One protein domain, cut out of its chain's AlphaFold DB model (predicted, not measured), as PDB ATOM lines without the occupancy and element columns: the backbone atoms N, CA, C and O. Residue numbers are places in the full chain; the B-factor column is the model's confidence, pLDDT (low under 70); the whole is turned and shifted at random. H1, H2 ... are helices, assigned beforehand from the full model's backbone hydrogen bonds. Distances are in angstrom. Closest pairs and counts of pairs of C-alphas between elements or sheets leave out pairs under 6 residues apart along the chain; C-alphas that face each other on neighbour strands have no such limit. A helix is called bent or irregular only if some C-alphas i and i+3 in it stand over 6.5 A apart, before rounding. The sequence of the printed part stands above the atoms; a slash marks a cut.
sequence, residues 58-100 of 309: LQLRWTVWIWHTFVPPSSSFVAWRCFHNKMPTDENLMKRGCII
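What this domain is: This is residues 58 to 100 of the 309 residues of the protein "Ribonuclease H" of Trifolium pratense (UniProt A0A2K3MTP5). A loose, flat chain makes a V-like helical hairpin of H1 and H2 at one end, with the short helix H3 away from it at the other end. The printed part has 43 residues with three named helices, H1, H2, H3 in chain order, and no named strand: all helix. It is loose, with a radius of gyration of the C-alphas of 13.0 A, and spans 38 by 24 by 9 A.

How they stand to each other: H1, residues 61 to 66, and H2, residues 73 to 83, form a hairpin and touch, the closest C-alphas being those of Ile 66 and Ser 76, 4.9 A apart. They run opposite ways at a steep tilt of 36 degrees, only just past shallow. H3, residues 90 to 95, is apart from both. Every O i to N i+4 pair is within hydrogen-bond range in H2 and H3; in H1, 1 of 2.

Where its parts are: H1 begins at C-alpha 61 (142.877, 178.285, 181.770) and measures 9.6 A; it is neither bent nor irregular, but only just: C-alphas 61 and 64 are 6.1 A apart. H2 measures 15.3 A. H3, 8.5 A, ends at C-alpha 95 (162.644, 197.516, 186.314).

The domain as a whole: The C-alphas farthest apart, Thr 69 and Ile 99, are 38.1 A apart. The printed part has no cut, and both links are short. Residues 58, 59 and 100 are under pLDDT 70.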
ATOM      1  N   LEU A  58     152.138 175.633 179.699       69.75
ATOM      2  CA  LEU A  58     150.993 175.333 180.544       69.75
ATOM      3  C   LEU A  58     149.829 176.127 179.955       69.75
ATOM      4  O   LEU A  58     149.885 177.357 179.928       69.75
ATOM      5  N   GLN A  59     148.815 175.439 179.428       66.31
ATOM      6  CA  GLN A  59     147.586 176.094 179.002       66.31
ATOM      7  C   GLN A  59     146.952 176.707 180.244       66.31
ATOM      8  O   GLN A  59     146.265 176.047 181.028       66.31
ATOM      9  N   LEU A  60     147.258 177.978 180.471       77.94
ATOM     10  CA  LEU A  60     146.683 178.727 181.561       77.94
ATOM     11  C   LEU A  60     145.207 178.894 181.230       77.94
ATOM     12  O   LEU A  60     144.868 179.517 180.233       77.94
ATOM     13  N   ARG A  61     144.322 178.325 182.054       76.94
ATOM     14  CA  ARG A  61     142.877 178.285 181.770       76.94
ATOM     15  C   ARG A  61     142.301 179.658 181.426       76.94
ATOM     16  O   ARG A  61     141.407 179.732 180.596       76.94
ATOM     17  N   TRP A  62     142.840 180.730 182.011       83.38
ATOM     18  CA  TRP A  62     142.408 182.105 181.758       83.38
ATOM     19  C   TRP A  62     142.666 182.598 180.323       83.38
ATOM     20  O   TRP A  62     141.979 183.520 179.890       83.38
ATOM     21  N   THR A  63     143.597 182.009 179.559       83.94
ATOM     22  CA  THR A  63     143.909 182.477 178.193       83.94
ATOM     23  C   THR A  63     142.727 182.279 177.250       83.94
ATOM     24  O   THR A  63     142.412 183.169 176.470       83.94
ATOM     25  N   VAL A  64     142.010 181.160 177.380       83.62
ATOM     26  CA  VAL A  64     140.793 180.877 176.601       83.62
ATOM     27  C   VAL A  64     139.708 181.920 176.878       83.62
ATOM     28  O   VAL A  64     139.006 182.339 175.962       83.62
ATOM     29  N   TRP A  65     139.600 182.380 178.127       87.12
ATOM     30  CA  TRP A  65     138.609 183.379 178.526       87.12
ATOM     31  C   TRP A  65     138.915 184.757 177.954       87.12
ATOM     32  O   TRP A  65     138.023 185.398 177.404       87.12
ATOM     33  N   ILE A  66     140.167 185.216 178.053       90.00
ATOM     34  CA  ILE A  66     140.497 186.566 177.585       90.00
ATOM     35  C   ILE A  66     140.449 186.687 176.064       90.00
ATOM     36  O   ILE A  66     140.201 187.779 175.571       90.00
ATOM     37  N   TRP A  67     140.661 185.599 175.324       86.38
ATOM     38  CA  TRP A  67     140.658 185.595 173.859       86.38
ATOM     39  C   TRP A  67     139.330 185.119 173.258       86.38
ATOM     40  O   TRP A  67     139.264 184.817 172.066       86.38
ATOM     41  N   HIS A  68     138.261 185.040 174.056       87.69
ATOM     42  CA  HIS A  68     136.956 184.653 173.538       87.69
ATOM     43  C   HIS A  68     136.409 185.711 172.570       87.69
ATOM     44  O   HIS A  68     136.541 186.909 172.790       87.69
ATOM     45  N   THR A  69     135.699 185.267 171.532       80.06
ATOM     46  CA  THR A  69     135.090 186.109 170.485       80.06
ATOM     47  C   THR A  69     134.140 187.209 170.974       80.06
ATOM     48  O   THR A  69     133.885 188.143 170.221       80.06
ATOM     49  N   PHE A  70     133.603 187.120 172.198       87.06
ATOM     50  CA  PHE A  70     132.742 188.160 172.772       87.06
ATOM     51  C   PHE A  70     133.541 189.261 173.481       87.06
ATOM     52  O   PHE A  70     132.983 190.313 173.782       87.06
ATOM     53  N   VAL A  71     134.826 189.029 173.772       76.38
ATOM     54  CA  VAL A  71     135.702 190.007 174.416       76.38
ATOM     55  C   VAL A  71     136.333 190.876 173.326       76.38
ATOM     56  O   VAL A  71     136.982 190.346 172.421       76.38
ATOM     57  N   PRO A  72     136.181 192.210 173.382       85.12
ATOM     58  CA  PRO A  72     136.863 193.095 172.452       85.12
ATOM     59  C   PRO A  72     138.391 192.910 172.527       85.12
ATOM     60  O   PRO A  72     138.942 192.866 173.631       85.12
ATOM     61  N   PRO A  73     139.115 192.898 171.389       79.31
ATOM     62  CA  PRO A  73     140.567 192.695 171.382       79.31
ATOM     63  C   PRO A  73     141.354 193.686 172.254       79.31
ATOM     64  O   PRO A  73     142.407 193.349 172.797       79.31
ATOM     65  N   SER A  74     140.852 194.917 172.412       79.56
ATOM     66  CA  SER A  74     141.428 195.924 173.309       79.56
ATOM     67  C   SER A  74     141.422 195.468 174.769       79.56
ATOM     68  O   SER A  74     142.445 195.591 175.446       79.56
ATOM     69  N   SER A  75     140.305 194.906 175.232       81.75
ATOM     70  CA  SER A  75     140.104 194.435 176.604       81.75
ATOM     71  C   SER A  75     140.912 193.167 176.868       81.75
ATOM     72  O   SER A  75     141.622 193.096 177.874       81.75
ATOM     73  N   SER A  76     140.924 192.220 175.920       88.06
ATOM     74  CA  SER A  76     141.783 191.027 175.959       88.06
ATOM     75  C   SER A  76     143.252 191.397 176.151       88.06
ATOM     76  O   SER A  76     143.944 190.849 177.008       88.06
ATOM     77  N   PHE A  77     143.724 192.390 175.394       82.69
ATOM     78  CA  PHE A  77     145.111 192.835 175.441       82.69
ATOM     79  C   PHE A  77     145.470 193.570 176.742       82.69
ATOM     80  O   PHE A  77     146.617 193.525 177.194       82.69
ATOM     81  N   VAL A  78     144.522 194.275 177.365       85.75
ATOM     82  CA  VAL A  78     144.719 194.855 178.704       85.75
ATOM     83  C   VAL A  78     144.764 193.747 179.757       85.75
ATOM     84  O   VAL A  78     145.723 193.700 180.524       85.75
ATOM     85  N   ALA A  79     143.803 192.820 179.749       85.94
ATOM     86  CA  ALA A  79     143.753 191.695 180.684       85.94
ATOM     87  C   ALA A  79     145.019 190.827 180.607       85.94
ATOM     88  O   ALA A  79     145.624 190.524 181.635       85.94
ATOM     89  N   TRP A  80     145.490 190.521 179.395       90.62
ATOM     90  CA  TRP A  80     146.758 189.826 179.170       90.62
ATOM     91  C   TRP A  80     147.942 190.565 179.815       90.62
ATOM     92  O   TRP A  80     148.723 189.970 180.563       90.62
ATOM     93  N   ARG A  81     148.055 191.885 179.599       87.00
ATOM     94  CA  ARG A  81     149.116 192.701 180.218       87.00
ATOM     95  C   ARG A  81     149.018 192.710 181.741       87.00
ATOM     96  O   ARG A  81     150.057 192.725 182.398       87.00
ATOM     97  N   CYS A  82     147.813 192.690 182.300       87.38
ATOM     98  CA  CYS A  82     147.604 192.585 183.742       87.38
ATOM     99  C   CYS A  82     148.075 191.227 184.277       87.38
ATOM    100  O   CYS A  82     148.911 191.195 185.179       87.38
ATOM    101  N   PHE A  83     147.622 190.117 183.686       85.25
ATOM    102  CA  PHE A  83     147.965 188.767 184.149       85.25
ATOM    103  C   PHE A  83     149.456 188.445 184.042       85.25
ATOM    104  O   PHE A  83     149.994 187.739 184.891       85.25
ATOM    105  N   HIS A  84     150.152 189.019 183.063       82.94
ATOM    106  CA  HIS A  84     151.602 188.874 182.936       82.94
ATOM    107  C   HIS A  84     152.415 189.913 183.725       82.94
ATOM    108  O   HIS A  84     153.645 189.920 183.622       82.94
ATOM    109  N   ASN A  85     151.769 190.803 184.491       86.00
ATOM    110  CA  ASN A  85     152.417 191.938 185.153       86.00
ATOM    111  C   ASN A  85     153.294 192.755 184.175       86.00
ATOM    112  O   ASN A  85     154.453 193.081 184.428       86.00
ATOM    113  N   LYS A  86     152.741 193.025 182.990       82.81
ATOM    114  CA  LYS A  86     153.358 193.799 181.903       82.81
ATOM    115  C   LYS A  86     152.701 195.165 181.720       82.81
ATOM    116  O   LYS A  86     153.034 195.865 180.764       82.81
ATOM    117  N   MET A  87     151.795 195.552 182.618       91.44
ATOM    118  CA  MET A  87     151.257 196.907 182.645       91.44
ATOM    119  C   MET A  87     152.389 197.923 182.857       91.44
ATOM    120  O   MET A  87     153.321 197.630 183.610       91.44
ATOM    121  N   PRO A  88     152.338 199.097 182.201       81.69
ATOM    122  CA  PRO A  88     153.343 200.149 182.333       81.69
ATOM    123  C   PRO A  88     153.169 200.890 183.668       81.69
ATOM    124  O   PRO A  88     152.920 202.089 183.690       81.69
ATOM    125  N   THR A  89     153.229 200.154 184.776       84.94
ATOM    126  CA  THR A  89     153.279 200.734 186.117       84.94
ATOM    127  C   THR A  89     154.671 201.272 186.382       84.94
ATOM    128  O   THR A  89     155.640 200.873 185.720       84.94
ATOM    129  N   ASP A  90     154.778 202.130 187.389       79.19
ATOM    130  CA  ASP A  90     156.047 202.749 187.721       79.19
ATOM    131  C   ASP A  90     157.113 201.702 188.076       79.19
ATOM    132  O   ASP A  90     158.252 201.746 187.613       79.19
ATOM    133  N   GLU A  91     156.732 200.657 188.800       83.31
ATOM    134  CA  GLU A  91     157.634 199.562 189.151       83.31
ATOM    135  C   GLU A  91     158.113 198.793 187.916       83.31
ATOM    136  O   GLU A  91     159.294 198.456 187.809       83.31
ATOM    137  N   ASN A  92     157.214 198.506 186.969       78.50
ATOM    138  CA  ASN A  92     157.553 197.754 185.760       78.50
ATOM    139  C   ASN A  92     158.409 198.568 184.792       78.50
ATOM    140  O   ASN A  92     159.254 197.999 184.098       78.50
ATOM    141  N   LEU A  93     158.211 199.882 184.753       78.31
ATOM    142  CA  LEU A  93     159.013 200.812 183.972       78.31
ATOM    143  C   LEU A  93     160.401 201.011 184.610       78.31
ATOM    144  O   LEU A  93     161.405 200.877 183.909       78.31
ATOM    145  N   MET A  94     160.493 201.194 185.931       80.69
ATOM    146  CA  MET A  94     161.778 201.270 186.644       80.69
ATOM    147  C   MET A  94     162.606 199.992 186.482       80.69
ATOM    148  O   MET A  94     163.802 200.063 186.203       80.69
ATOM    149  N   LYS A  95     161.977 198.810 186.571       80.75
ATOM    150  CA  LYS A  95     162.644 197.516 186.314       80.75
ATOM    151  C   LYS A  95     163.250 197.419 184.914       80.75
ATOM    152  O   LYS A  95     164.196 196.665 184.715       80.75
ATOM    153  N   ARG A  96     162.706 198.157 183.946       82.50
ATOM    154  CA  ARG A  96     163.195 198.212 182.559       82.50
ATOM    155  C   ARG A  96     164.180 199.361 182.325       82.50
ATOM    156  O   ARG A  96     164.533 199.628 181.182       82.50
ATOM    157  N   GLY A  97     164.623 200.035 183.387       82.38
ATOM    158  CA  GLY A  97     165.572 201.145 183.313       82.38
ATOM    159  C   GLY A  97     164.945 202.475 182.894       82.38
ATOM    160  O   GLY A  97     165.676 203.417 182.590       82.38
ATOM    161  N   CYS A  98     163.613 202.585 182.871       74.19
ATOM    162  CA  CYS A  98     162.959 203.865 182.633       74.19
ATOM    163  C   CYS A  98     163.056 204.733 183.893       74.19
ATOM    164  O   CYS A  98     162.668 204.315 184.984       74.19
ATOM    165  N   ILE A  99     163.553 205.959 183.730       74.00
ATOM    166  CA  ILE A  99     163.540 206.967 184.789       74.00
ATOM    167  C   ILE A  99     162.123 207.520 184.872       74.00
ATOM    168  O   ILE A  99     161.640 208.139 183.924       74.00
ATOM    169  N   ILE A 100     161.468 207.300 186.005       66.44
ATOM    170  CA  ILE A 100     160.110 207.782 186.236       66.44
ATOM    171  C   ILE A 100     160.192 209.038 187.068       66.44
ATOM    172  O   ILE A 100     160.705 209.039 188.184       66.44
TER     173      ILE A 100